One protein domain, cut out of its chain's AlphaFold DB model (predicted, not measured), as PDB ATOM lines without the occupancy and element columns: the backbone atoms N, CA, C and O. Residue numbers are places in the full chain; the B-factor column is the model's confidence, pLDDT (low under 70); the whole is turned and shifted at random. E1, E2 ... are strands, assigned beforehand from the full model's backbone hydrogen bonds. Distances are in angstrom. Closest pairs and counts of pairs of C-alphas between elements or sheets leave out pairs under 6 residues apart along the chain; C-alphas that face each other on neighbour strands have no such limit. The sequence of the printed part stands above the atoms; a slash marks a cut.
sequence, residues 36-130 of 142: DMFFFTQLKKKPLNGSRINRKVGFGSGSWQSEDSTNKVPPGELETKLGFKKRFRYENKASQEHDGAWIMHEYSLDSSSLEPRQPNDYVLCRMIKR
ATOM      1  N   ASP A  36      90.754 -89.149 -37.826       76.69
ATOM      2  CA  ASP A  36      90.184 -88.506 -38.999       76.69
ATOM      3  C   ASP A  36      90.904 -87.188 -39.300       76.69
ATOM      4  O   ASP A  36      91.040 -86.329 -38.432       76.69
ATOM      5  N   MET A  37      91.252 -86.956 -40.564       78.12
ATOM      6  CA  MET A  37      91.826 -85.677 -40.989       78.12
ATOM      7  C   MET A  37      90.746 -84.705 -41.452       78.12
ATOM      8  O   MET A  37      89.877 -85.071 -42.246       78.12
ATOM      9  N   PHE A  38      90.848 -83.440 -41.047       81.06
ATOM     10  CA  PHE A  38      89.967 -82.368 -41.506       81.06
ATOM     11  C   PHE A  38      90.751 -81.311 -42.282       81.06
ATOM     12  O   PHE A  38      91.814 -80.877 -41.847       81.06
ATOM     13  N   PHE A  39      90.226 -80.867 -43.425       81.81
ATOM     14  CA  PHE A  39      90.837 -79.790 -44.206       81.81
ATOM     15  C   PHE A  39      89.806 -78.993 -44.999       81.81
ATOM     16  O   PHE A  39      88.799 -79.530 -45.459       81.81
ATOM     17  N   PHE A  40      90.089 -77.709 -45.215       82.38
ATOM     18  CA  PHE A  40      89.349 -76.891 -46.170       82.38
ATOM     19  C   PHE A  40      89.978 -76.990 -47.555       82.38
ATOM     20  O   PHE A  40      91.201 -77.015 -47.705       82.38
ATOM     21  N   THR A  41      89.146 -77.028 -48.590       82.38
ATOM     22  CA  THR A  41      89.624 -77.001 -49.973       82.38
ATOM     23  C   THR A  41      88.693 -76.205 -50.867       82.38
ATOM     24  O   THR A  41      87.480 -76.176 -50.662       82.38
ATOM     25  N   GLN A  42      89.276 -75.563 -51.876       85.56
ATOM     26  CA  GLN A  42      88.533 -74.843 -52.897       85.56
ATOM     27  C   GLN A  42      88.135 -75.802 -54.030       85.56
ATOM     28  O   GLN A  42      88.962 -76.511 -54.617       85.56
ATOM     29  N   LEU A  43      86.855 -75.802 -54.378       85.00
ATOM     30  CA  LEU A  43      86.266 -76.581 -55.450       85.00
ATOM     31  C   LEU A  43      86.792 -76.112 -56.809       85.00
ATOM     32  O   LEU A  43      86.506 -75.016 -57.291       85.00
ATOM     33  N   LYS A  44      87.509 -77.001 -57.496       82.31
ATOM     34  CA  LYS A  44      87.995 -76.752 -58.857       82.31
ATOM     35  C   LYS A  44      86.929 -77.122 -59.880       82.31
ATOM     36  O   LYS A  44      86.700 -78.304 -60.140       82.31
ATOM     37  N   LYS A  45      86.296 -76.127 -60.497       81.69
ATOM     38  CA  LYS A  45      85.357 -76.330 -61.612       81.69
ATOM     39  C   LYS A  45      86.090 -76.859 -62.849       81.69
ATOM     40  O   LYS A  45      87.233 -76.489 -63.115       81.69
ATOM     41  N   LYS A  46      85.445 -77.740 -63.617       77.62
ATOM     42  CA  LYS A  46      85.976 -78.185 -64.911       77.62
ATOM     43  C   LYS A  46      85.992 -77.004 -65.894       77.62
ATOM     44  O   LYS A  46      85.005 -76.273 -65.947       77.62
ATOM     45  N   PRO A  47      87.048 -76.861 -66.718       68.00
ATOM     46  CA  PRO A  47      87.248 -75.686 -67.574       68.00
ATOM     47  C   PRO A  47      86.140 -75.480 -68.616       68.00
ATOM     48  O   PRO A  47      85.925 -74.362 -69.058       68.00
ATOM     49  N   LEU A  48      85.417 -76.544 -68.984       67.81
ATOM     50  CA  LEU A  48      84.380 -76.513 -70.019       67.81
ATOM     51  C   LEU A  48      82.945 -76.581 -69.469       67.81
ATOM     52  O   LEU A  48      82.012 -76.382 -70.230       67.81
ATOM     53  N   ASN A  49      82.745 -76.870 -68.177       55.31
ATOM     54  CA  ASN A  49      81.413 -77.021 -67.575       55.31
ATOM     55  C   ASN A  49      81.441 -76.536 -66.122       55.31
ATOM     56  O   ASN A  49      81.895 -77.255 -65.227       55.31
ATOM     57  N   GLY A  50      80.927 -75.326 -65.892       61.00
ATOM     58  CA  GLY A  50      81.066 -74.588 -64.632       61.00
ATOM     59  C   GLY A  50      80.384 -75.205 -63.405       61.00
ATOM     60  O   GLY A  50      80.627 -74.747 -62.291       61.00
ATOM     61  N   SER A  51      79.563 -76.245 -63.572       69.38
ATOM     62  CA  SER A  51      78.885 -76.931 -62.461       69.38
ATOM     63  C   SER A  51      79.607 -78.192 -61.974       69.38
ATOM     64  O   SER A  51      79.411 -78.614 -60.834       69.38
ATOM     65  N   ARG A  52      80.450 -78.822 -62.806       78.38
ATOM     66  CA  ARG A  52      81.121 -80.080 -62.442       78.38
ATOM     67  C   ARG A  52      82.465 -79.794 -61.786       78.38
ATOM     68  O   ARG A  52      83.316 -79.138 -62.379       78.38
ATOM     69  N   ILE A  53      82.685 -80.363 -60.604       84.38
ATOM     70  CA  ILE A  53      83.952 -80.251 -59.873       84.38
ATOM     71  C   ILE A  53      84.915 -81.366 -60.299       84.38
ATOM     72  O   ILE A  53      84.511 -82.517 -60.492       84.38
ATOM     73  N   ASN A  54      86.188 -81.023 -60.480       82.88
ATOM     74  CA  ASN A  54      87.259 -81.973 -60.731       82.88
ATOM     75  C   ASN A  54      87.674 -82.662 -59.426       82.88
ATOM     76  O   ASN A  54      88.076 -82.003 -58.473       82.88
ATOM     77  N   ARG A  55      87.605 -83.992 -59.425       85.44
ATOM     78  CA  ARG A  55      87.921 -84.854 -58.283       85.44
ATOM     79  C   ARG A  55      89.003 -85.896 -58.598       85.44
ATOM     80  O   ARG A  55      89.066 -86.941 -57.960       85.44
ATOM     81  N   LYS A  56      89.833 -85.633 -59.613       83.94
ATOM     82  CA  LYS A  56      91.035 -86.429 -59.899       83.94
ATOM     83  C   LYS A  56      92.146 -86.093 -58.907       83.94
ATOM     84  O   LYS A  56      92.319 -84.926 -58.558       83.94
ATOM     85  N   VAL A  57      92.899 -87.110 -58.505       79.06
ATOM     86  CA  VAL A  57      94.050 -87.008 -57.600       79.06
ATOM     87  C   VAL A  57      95.336 -87.254 -58.394       79.06
ATOM     88  O   VAL A  57      95.362 -88.092 -59.302       79.06
ATOM     89  N   GLY A  58      96.383 -86.482 -58.091       71.62
ATOM     90  CA  GLY A  58      97.682 -86.556 -58.765       71.62
ATOM     91  C   GLY A  58      97.602 -86.346 -60.284       71.62
ATOM     92  O   GLY A  58      96.800 -85.553 -60.785       71.62
ATOM     93  N   PHE A  59      98.407 -87.105 -61.033       70.69
ATOM     94  CA  PHE A  59      98.407 -87.126 -62.506       70.69
ATOM     95  C   PHE A  59      97.258 -87.961 -63.110       70.69
ATOM     96  O   PHE A  59      97.308 -88.355 -64.272       70.69
ATOM     97  N   GLY A  60      96.195 -88.222 -62.339       66.38
ATOM     98  CA  GLY A  60      95.020 -88.971 -62.790       66.38
ATOM     99  C   GLY A  60      95.074 -90.475 -62.525       66.38
ATOM    100  O   GLY A  60      94.234 -91.197 -63.057       66.38
ATOM    101  N   SER A  61      96.015 -90.937 -61.700       73.75
ATOM    102  CA  SER A  61      96.076 -92.312 -61.189       73.75
ATOM    103  C   SER A  61      94.940 -92.632 -60.212       73.75
ATOM    104  O   SER A  61      94.531 -93.787 -60.115       73.75
ATOM    105  N   GLY A  62      94.397 -91.618 -59.528       82.06
ATOM    106  CA  GLY A  62      93.305 -91.772 -58.571       82.06
ATOM    107  C   GLY A  62      92.142 -90.803 -58.784       82.06
ATOM    108  O   GLY A  62      92.270 -89.753 -59.425       82.06
ATOM    109  N   SER A  63      90.981 -91.143 -58.227       83.69
ATOM    110  CA  SER A  63      89.786 -90.295 -58.262       83.69
ATOM    111  C   SER A  63      88.879 -90.504 -57.055       83.69
ATOM    112  O   SER A  63      88.793 -91.608 -56.532       83.69
ATOM    113  N   TRP A  64      88.171 -89.452 -56.644       87.88
ATOM    114  CA  TRP A  64      87.088 -89.557 -55.667       87.88
ATOM    115  C   TRP A  64      85.758 -89.814 -56.377       87.88
ATOM    116  O   TRP A  64      85.259 -88.944 -57.101       87.88
ATOM    117  N   GLN A  65      85.185 -90.996 -56.160       89.31
ATOM    118  CA  GLN A  65      83.877 -91.393 -56.678       89.31
ATOM    119  C   GLN A  65      82.791 -91.129 -55.641       89.31
ATOM    120  O   GLN A  65      82.961 -91.461 -54.471       89.31
ATOM    121  N   SER A  66      81.689 -90.501 -56.057       89.06
ATOM    122  CA  SER A  66      80.541 -90.248 -55.175       89.06
ATOM    123  C   SER A  66      79.840 -91.572 -54.896       89.06
ATOM    124  O   SER A  66      79.434 -92.239 -55.844       89.06
ATOM    125  N   GLU A  67      79.690 -91.947 -53.630       79.75
ATOM    126  CA  GLU A  67      78.966 -93.170 -53.247       79.75
ATOM    127  C   GLU A  67      77.494 -92.889 -52.946       79.75
ATOM    128  O   GLU A  67      76.638 -93.728 -53.218       79.75
ATOM    129  N   ASP A  68      77.197 -91.683 -52.458       71.44
ATOM    130  CA  ASP A  68      75.853 -91.293 -52.044       71.44
ATOM    131  C   ASP A  68      75.341 -90.119 -52.895       71.44
ATOM    132  O   ASP A  68      76.115 -89.316 -53.437       71.44
ATOM    133  N   SER A  69      74.014 -89.989 -52.980       63.75
ATOM    134  CA  SER A  69      73.367 -88.747 -53.399       63.75
ATOM    135  C   SER A  69      73.607 -87.648 -52.354       63.75
ATOM    136  O   SER A  69      73.875 -87.907 -51.182       63.75
ATOM    137  N   THR A  70      73.561 -86.386 -52.789       67.00
ATOM    138  CA  THR A  70      73.786 -85.236 -51.898       67.00
ATOM    139  C   THR A  70      72.735 -85.219 -50.789       67.00
ATOM    140  O   THR A  70      71.555 -85.015 -51.074       67.00
ATOM    141  N   ASN A  71      73.165 -85.367 -49.536       70.06
ATOM    142  CA  ASN A  71      72.280 -85.333 -48.377       70.06
ATOM    143  C   ASN A  71      72.324 -83.948 -47.730       70.06
ATOM    144  O   ASN A  71      73.385 -83.329 -47.627       70.06
ATOM    145  N   LYS A  72      71.172 -83.442 -47.288       67.56
ATOM    146  CA  LYS A  72      71.129 -82.216 -46.483       67.56
ATOM    147  C   LYS A  72      71.720 -82.507 -45.108       67.56
ATOM    148  O   LYS A  72      71.431 -83.554 -44.530       67.56
ATOM    149  N   VAL A  73      72.533 -81.593 -44.592       59.88
ATOM    150  CA  VAL A  73      72.953 -81.660 -43.190       59.88
ATOM    151  C   VAL A  73      71.749 -81.229 -42.348       59.88
ATOM    152  O   VAL A  73      71.200 -80.157 -42.621       59.88
ATOM    153  N   PRO A  74      71.280 -82.050 -41.389       56.75
ATOM    154  CA  PRO A  74      70.177 -81.650 -40.525       56.75
ATOM    155  C   PRO A  74      70.559 -80.383 -39.742       56.75
ATOM    156  O   PRO A  74      71.722 -80.252 -39.345       56.75
ATOM    157  N   PRO A  75      69.620 -79.440 -39.547       55.06
ATOM    158  CA  PRO A  75      69.853 -78.303 -38.667       55.06
ATOM    159  C   PRO A  75      70.156 -78.811 -37.250       55.06
ATOM    160  O   PRO A  75      69.555 -79.787 -36.794       55.06
ATOM    161  N   GLY A  76      71.136 -78.190 -36.594       55.66
ATOM    162  CA  GLY A  76      71.405 -78.414 -35.172       55.66
ATOM    163  C   GLY A  76      70.427 -77.621 -34.301       55.66
ATOM    164  O   GLY A  76      69.377 -77.198 -34.771       55.66
ATOM    165  N   GLU A  77      70.794 -77.354 -33.047       40.72
ATOM    166  CA  GLU A  77      70.013 -76.485 -32.140       40.72
ATOM    167  C   GLU A  77      69.787 -75.064 -32.699       40.72
ATOM    168  O   GLU A  77      68.842 -74.381 -32.317       40.72
ATOM    169  N   LEU A  78      70.617 -74.632 -33.652       44.62
ATOM    170  CA  LEU A  78      70.341 -73.486 -34.513       44.62
ATOM    171  C   LEU A  78      69.499 -73.948 -35.714       44.62
ATOM    172  O   LEU A  78      69.997 -74.691 -36.560       44.62
ATOM    173  N   GLU A  79      68.256 -73.461 -35.826       51.25
ATOM    174  CA  GLU A  79      67.269 -73.745 -36.898       51.25
ATOM    175  C   GLU A  79      67.717 -73.363 -38.335       51.25
ATOM    176  O   GLU A  79      66.920 -73.298 -39.274       51.25
ATOM    177  N   THR A  80      68.999 -73.090 -38.555       54.00
ATOM    178  CA  THR A  80      69.543 -72.673 -39.844       54.00
ATOM    179  C   THR A  80      69.990 -73.885 -40.662       54.00
ATOM    180  O   THR A  80      70.667 -74.787 -40.168       54.00
ATOM    181  N   LYS A  81      69.632 -73.919 -41.951       59.28
ATOM    182  CA  LYS A  81      70.103 -74.946 -42.892       59.28
ATOM    183  C   LYS A  81      71.611 -74.790 -43.098       59.28
ATOM    184  O   LYS A  81      72.044 -73.935 -43.858       59.28
ATOM    185  N   LEU A  82      72.408 -75.629 -42.439       66.94
ATOM    186  CA  LEU A  82      73.870 -75.495 -42.435       66.94
ATOM    187  C   LEU A  82      74.523 -75.833 -43.787       66.94
ATOM    188  O   LEU A  82      75.613 -75.350 -44.074       66.94
ATOM    189  N   GLY A  83      73.874 -76.645 -44.630       80.44
ATOM    190  CA  GLY A  83      74.381 -76.971 -45.961       80.44
ATOM    191  C   GLY A  83      74.147 -78.414 -46.398       80.44
ATOM    192  O   GLY A  83      73.153 -79.055 -46.049       80.44
ATOM    193  N   PHE A  84      75.080 -78.933 -47.192       82.31
ATOM    194  CA  PHE A  84      75.024 -80.250 -47.817       82.31
ATOM    195  C   PHE A  84      76.239 -81.096 -47.450       82.31
ATOM    196  O   PHE A  84      77.346 -80.582 -47.308       82.31
ATOM    197  N   LYS A  85      76.028 -82.409 -47.363       84.69
ATOM    198  CA  LYS A  85      77.061 -83.423 -47.159       84.69
ATOM    199  C   LYS A  85      77.068 -84.396 -48.335       84.69
ATOM    200  O   LYS A  85      76.026 -84.926 -48.727       84.69
ATOM    201  N   LYS A  86      78.255 -84.670 -48.867       87.81
ATOM    202  CA  LYS A  86      78.505 -85.716 -49.865       87.81
ATOM    203  C   LYS A  86      79.542 -86.692 -49.345       87.81
ATOM    204  O   LYS A  86      80.449 -86.308 -48.611       87.81
ATOM    205  N   ARG A  87      79.408 -87.953 -49.741       87.50
ATOM    206  CA  ARG A  87      80.340 -89.021 -49.389       87.50
ATOM    207  C   ARG A  87      81.031 -89.537 -50.641       87.50
ATOM    208  O   ARG A  87      80.371 -89.852 -51.634       87.50
ATOM    209  N   PHE A  88      82.350 -89.630 -50.567       89.88
ATOM    210  CA  PHE A  88      83.195 -90.134 -51.633       89.88
ATOM    211  C   PHE A  88      84.066 -91.287 -51.152       89.88
ATOM    212  O   PHE A  88      84.520 -91.293 -50.008       89.88
ATOM    213  N   ARG A  89      84.377 -92.197 -52.072       89.44
ATOM    214  CA  ARG A  89      85.407 -93.224 -51.918       89.44
ATOM    215  C   ARG A  89      86.514 -92.995 -52.924       89.44
ATOM    216  O   ARG A  89      86.259 -92.656 -54.080       89.44
ATOM    217  N   TYR A  90      87.747 -93.152 -52.468       87.44
ATOM    218  CA  TYR A  90      88.908 -93.079 -53.336       87.44
ATOM    219  C   TYR A  90      89.040 -94.359 -54.155       87.44
ATOM    220  O   TYR A  90      88.969 -95.461 -53.612       87.44
ATOM    221  N   GLU A  91      89.281 -94.200 -55.448       84.44
ATOM    222  CA  GLU A  91      89.605 -95.285 -56.365       84.44
ATOM    223  C   GLU A  91      90.945 -95.013 -57.034       84.44
ATOM    224  O   GLU A  91      91.157 -93.936 -57.599       84.44
ATOM    225  N   ASN A  92      91.826 -96.008 -57.001       84.88
ATOM    226  CA  ASN A  92      93.117 -96.016 -57.674       84.88
ATOM    227  C   ASN A  92      93.504 -97.461 -58.000       84.88
ATOM    228  O   ASN A  92      94.183 -98.135 -57.231       84.88
ATOM    229  N   LYS A  93      93.124 -97.920 -59.195       81.69
ATOM    230  CA  LYS A  93      93.387 -99.296 -59.653       81.69
ATOM    231  C   LYS A  93      94.877 -99.647 -59.743       81.69
ATOM    232  O   LYS A  93      95.206-100.827 -59.824       81.69
ATOM    233  N   ALA A  94      95.765 -98.650 -59.759       80.94
ATOM    234  CA  ALA A  94      97.208 -98.865 -59.788       80.94
ATOM    235  C   ALA A  94      97.806 -99.121 -58.392       80.94
ATOM    236  O   ALA A  94      98.903 -99.666 -58.307       80.94
ATOM    237  N   SER A  95      97.103 -98.776 -57.305       78.06
ATOM    238  CA  SER A  95      97.545 -99.032 -55.928       78.06
ATOM    239  C   SER A  95      96.558 -99.943 -55.201       78.06
ATOM    240  O   SER A  95      95.540 -99.488 -54.687       78.06
ATOM    241  N   GLN A  96      96.882-101.238 -55.117       75.19
ATOM    242  CA  GLN A  96      96.056-102.217 -54.393       75.19
ATOM    243  C   GLN A  96      95.886-101.880 -52.906       75.19
ATOM    244  O   GLN A  96      94.877-102.242 -52.315       75.19
ATOM    245  N   GLU A  97      96.866-101.203 -52.306       75.62
ATOM    246  CA  GLU A  97      96.812-100.801 -50.899       75.62
ATOM    247  C   GLU A  97      95.821 -99.654 -50.667       75.62
ATOM    248  O   GLU A  97      95.142 -99.608 -49.643       75.62
ATOM    249  N   HIS A  98      95.743 -98.703 -51.601       78.31
ATOM    250  CA  HIS A  98      94.955 -97.486 -51.411       78.31
ATOM    251  C   HIS A  98      93.581 -97.544 -52.075       78.31
ATOM    252  O   HIS A  98      92.699 -96.782 -51.671       78.31
ATOM    253  N   ASP A  99      93.378 -98.422 -53.063       82.44
ATOM    254  CA  ASP A  99      92.101 -98.561 -53.758       82.44
ATOM    255  C   ASP A  99      90.974 -98.874 -52.771       82.44
ATOM    256  O   ASP A  99      90.912 -99.938 -52.152       82.44
ATOM    257  N   GLY A 100      90.072 -97.911 -52.591       81.75
ATOM    258  CA  GLY A 100      88.939 -98.069 -51.701       81.75
ATOM    259  C   GLY A 100      89.213 -97.978 -50.209       81.75
ATOM    260  O   GLY A 100      88.275 -98.170 -49.429       81.75
ATOM    261  N   ALA A 101      90.454 -97.693 -49.816       83.81
ATOM    262  CA  ALA A 101      90.830 -97.522 -48.420       83.81
ATOM    263  C   ALA A 101      90.387 -96.186 -47.845       83.81
ATOM    264  O   ALA A 101      90.217 -96.067 -46.639       83.81
ATOM    265  N   TRP A 102      90.142 -95.195 -48.694       84.25
ATOM    266  CA  TRP A 102      89.877 -93.842 -48.241       84.25
ATOM    267  C   TRP A 102      88.438 -93.434 -48.481       84.25
ATOM    268  O   TRP A 102      87.903 -93.603 -49.581       84.25
ATOM    269  N   ILE A 103      87.838 -92.846 -47.454       87.31
ATOM    270  CA  ILE A 103      86.527 -92.209 -47.509       87.31
ATOM    271  C   ILE A 103      86.698 -90.720 -47.247       87.31
ATOM    272  O   ILE A 103      87.452 -90.323 -46.363       87.31
ATOM    273  N   MET A 104      85.963 -89.903 -47.990       88.44
ATOM    274  CA  MET A 104      85.861 -88.468 -47.763       88.44
ATOM    275  C   MET A 104      84.405 -88.073 -47.537       88.44
ATOM    276  O   MET A 104      83.528 -88.421 -48.326       88.44
ATOM    277  N   HIS A 105      84.152 -87.300 -46.487       86.31
ATOM    278  CA  HIS A 105      82.925 -86.524 -46.345       86.31
ATOM    279  C   HIS A 105      83.209 -85.071 -46.725       86.31
ATOM    280  O   HIS A 105      84.012 -84.419 -46.069       86.31
ATOM    281  N   GLU A 106      82.551 -84.580 -47.770       88.50
ATOM    282  CA  GLU A 106      82.600 -83.188 -48.234       88.50
ATOM    283  C   GLU A 106      81.375 -82.452 -47.680       88.50
ATOM    284  O   GLU A 106      80.243 -82.895 -47.891       88.50
ATOM    285  N   TYR A 107      81.595 -81.338 -46.989       85.19
ATOM    286  CA  TYR A 107      80.566 -80.474 -46.421       85.19
ATOM    287  C   TYR A 107      80.621 -79.107 -47.109       85.19
ATOM    288  O   TYR A 107      81.656 -78.440 -47.090       85.19
ATOM    289  N   SER A 108      79.512 -78.689 -47.715       85.38
ATOM    290  CA  SER A 108      79.381 -77.402 -48.411       85.38
ATOM    291  C   SER A 108      78.255 -76.580 -47.808       85.38
ATOM    292  O   SER A 108      77.212 -77.148 -47.487       85.38
ATOM    293  N   LEU A 109      78.407 -75.261 -47.742       83.12
ATOM    294  CA  LEU A 109      77.355 -74.368 -47.263       83.12
ATOM    295  C   LEU A 109      76.204 -74.246 -48.273       83.12
ATOM    296  O   LEU A 109      76.389 -74.362 -49.491       83.12
ATOM    297  N   ASP A 110      74.998 -74.012 -47.759       79.50
ATOM    298  CA  ASP A 110      73.863 -73.615 -48.590       79.50
ATOM    299  C   ASP A 110      74.086 -72.174 -49.066       79.50
ATOM    300  O   ASP A 110      74.277 -71.267 -48.256       79.50
ATOM    301  N   SER A 111      74.048 -71.943 -50.381       77.31
ATOM    302  CA  SER A 111      74.225 -70.605 -50.956       77.31
ATOM    303  C   SER A 111      73.187 -69.599 -50.463       77.31
ATOM    304  O   SER A 111      73.461 -68.407 -50.478       77.31
ATOM    305  N   SER A 112      72.008 -70.056 -50.028       75.94
ATOM    306  CA  SER A 112      70.984 -69.182 -49.436       75.94
ATOM    307  C   SER A 112      71.361 -68.642 -48.054       75.94
ATOM    308  O   SER A 112      70.756 -67.678 -47.599       75.94
ATOM    309  N   SER A 113      72.355 -69.247 -47.396       70.12
ATOM    310  CA  SER A 113      72.868 -68.815 -46.089       70.12
ATOM    311  C   SER A 113      74.091 -67.900 -46.202       70.12
ATOM    312  O   SER A 113      74.647 -67.500 -45.184       70.12
ATOM    313  N   LEU A 114      74.534 -67.590 -47.425       70.56
ATOM    314  CA  LEU A 114      75.691 -66.740 -47.689       70.56
ATOM    315  C   LEU A 114      75.252 -65.369 -48.200       70.56
ATOM    316  O   LEU A 114      74.313 -65.249 -48.986       70.56
ATOM    317  N   GLU A 115      75.991 -64.336 -47.800       74.88
ATOM    318  CA  GLU A 115      75.846 -62.994 -48.363       74.88
ATOM    319  C   GLU A 115      76.105 -63.018 -49.887       74.88
ATOM    320  O   GLU A 115      77.014 -63.727 -50.335       74.88
ATOM    321  N   PRO A 116      75.408 -62.203 -50.707       69.12
ATOM    322  CA  PRO A 116      75.457 -62.275 -52.177       69.12
ATOM    323  C   PRO A 116      76.850 -62.151 -52.815       69.12
ATOM    324  O   PRO A 116      77.027 -62.469 -53.991       69.12
ATOM    325  N   ARG A 117      77.839 -61.643 -52.071       68.25
ATOM    326  CA  ARG A 117      79.218 -61.430 -52.533       68.25
ATOM    327  C   ARG A 117      80.214 -62.468 -52.011       68.25
ATOM    328  O   ARG A 117      81.397 -62.349 -52.321       68.25
ATOM    329  N   GLN A 118      79.780 -63.459 -51.231       69.00
ATOM    330  CA  GLN A 118      80.693 -64.460 -50.684       69.00
ATOM    331  C   GLN A 118      80.920 -65.632 -51.652       69.00
ATOM    332  O   GLN A 118      79.957 -66.217 -52.157       69.00
ATOM    333  N   PRO A 119      82.186 -66.008 -51.921       68.31
ATOM    334  CA  PRO A 119      82.497 -67.201 -52.702       68.31
ATOM    335  C   PRO A 119      81.977 -68.467 -52.003       68.31
ATOM    336  O   PRO A 119      82.386 -68.774 -50.889       68.31
ATOM    337  N   ASN A 120      81.096 -69.229 -52.664       76.06
ATOM    338  CA  ASN A 120      80.625 -70.542 -52.189       76.06
ATOM    339  C   ASN A 120      81.422 -71.700 -52.816       76.06
ATOM    340  O   ASN A 120      80.863 -72.702 -53.268       76.06
ATOM    341  N   ASP A 121      82.727 -71.512 -52.979       82.31
ATOM    342  CA  ASP A 121      83.613 -72.479 -53.618       82.31
ATOM    343  C   ASP A 121      84.559 -73.164 -52.636       82.31
ATOM    344  O   ASP A 121      85.370 -73.968 -53.075       82.31
ATOM    345  N   TYR A 122      84.424 -72.935 -51.333       85.69
ATOM    346  CA  TYR A 122      85.137 -73.687 -50.305       85.69
ATOM    347  C   TYR A 122      84.250 -74.764 -49.683       85.69
ATOM    348  O   TYR A 122      83.049 -74.578 -49.483       85.69
ATOM    349  N   VAL A 123      84.861 -75.899 -49.358       86.06
ATOM    350  CA  VAL A 123      84.232 -77.009 -48.635       86.06
ATOM    351  C   VAL A 123      85.137 -77.478 -47.505       86.06
ATOM    352  O   VAL A 123      86.363 -77.403 -47.616       86.06
ATOM    353  N   LEU A 124      84.527 -77.982 -46.434       84.38
ATOM    354  CA  LEU A 124      85.223 -78.734 -45.392       84.38
ATOM    355  C   LEU A 124      85.211 -80.212 -45.776       84.38
ATOM    356  O   LEU A 124      84.158 -80.771 -46.077       84.38
ATOM    357  N   CYS A 125      86.363 -80.858 -45.727       86.81
ATOM    358  CA  CYS A 125      86.500 -82.282 -45.966       86.81
ATOM    359  C   CYS A 125      86.958 -82.986 -44.692       86.81
ATOM    360  O   CYS A 125      87.909 -82.542 -44.057       86.81
ATOM    361  N   ARG A 126      86.310 -84.107 -44.359       86.00
ATOM    362  CA  ARG A 126      86.806 -85.107 -43.403       86.00
ATOM    363  C   ARG A 126      87.285 -86.323 -44.182       86.00
ATOM    364  O   ARG A 126      86.494 -86.894 -44.932       86.00
ATOM    365  N   MET A 127      88.533 -86.726 -44.003       84.50
ATOM    366  CA  MET A 127      89.152 -87.860 -44.676       84.50
ATOM    367  C   MET A 127      89.463 -88.966 -43.675       84.50
ATOM    368  O   MET A 127      89.983 -88.714 -42.595       84.50
ATOM    369  N   ILE A 128      89.092 -90.187 -44.049       84.25
ATOM    370  CA  ILE A 128      89.090 -91.355 -43.175       84.25
ATOM    371  C   ILE A 128      89.801 -92.486 -43.906       84.25
ATOM    372  O   ILE A 128      89.373 -92.874 -45.001       84.25
ATOM    373  N   LYS A 129      90.847 -93.044 -43.295       83.06
ATOM    374  CA  LYS A 129      91.492 -94.267 -43.775       83.06
ATOM    375  C   LYS A 129      90.829 -95.471 -43.119       83.06
ATOM    376  O   LYS A 129      90.801 -95.601 -41.903       83.06
ATOM    377  N   ARG A 130      90.284 -96.373 -43.925       78.88
ATOM    378  CA  ARG A 130      89.783 -97.672 -43.483       78.88
ATOM    379  C   ARG A 130      90.887 -98.705 -43.639       78.88
ATOM    380  O   ARG A 130      91.532 -98.779 -44.684       78.88
TER     381      ARG A 130
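What this domain is: This is residues 36 to 130 of the 142 residues of the protein "NAC domain-containing protein" of Acer yangbiense (UniProt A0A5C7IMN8). A single curled, strongly twisted sheet of five antiparallel strands is the core, with long loops reaching beyond its strand ends. From one edge strand, E1, residues 43 to 61 run across to the other edge strand, E3, with the short strand E2 on the way and apart from the sheet. The printed part has 95 residues, with no named helix and six named strands, E1 to E6 along the chain; the sheet order is E1, E6, E5, E4, E3. The class is all strand, though 39 of the 95 residues are in named elements. The whole is only just compact, close to loose, with a radius of gyration of the C-alphas of 14.7 A and spans of 44 by 34 by 22 A.

How they stand to each other: E1, residues 37 to 42, is antiparallel to E6, residues 122 to 129, at 147 degrees, with N 39 and O 125 2.9 A apart. E2, residues 49 to 53, pairs with no named strand. E3, residues 62 to 66, E4, residues 84 to 91, E5, residues 102 to 108, and E6 form a meander, each strand the antiparallel neighbour of the one before. Within hydrogen-bond range are N 65 and O 89 across the pair E3 and E4, 2.9 A apart, N 86 and O 106 across the pair E4 and E5, 2.8 A apart, and N 105 and O 126 across the pair E5 and E6, 2.8 A apart. From edge to edge the strands' lines turn by 90 degrees.

Where its parts are: E1 begins at C-alpha 37 (91.826, -85.677, -40.989) and spans 16.4 A. E2 spans 8.7 A, E3 13.3 A, E4 22.6 A and E5 19.5 A. E6 spans 22.5 A and ends at C-alpha 129 (91.492, -94.267, -43.775).

The domain as a whole: The C-alphas of Glu 79 and Ala 94, the two farthest apart, are 45.3 A apart. The printed part has no cut. The links E3 to E4 and E5 to E6 are long. Mean pLDDT of the printed part is 76.8, with 23 residues under 70, among them residues 72 to 82.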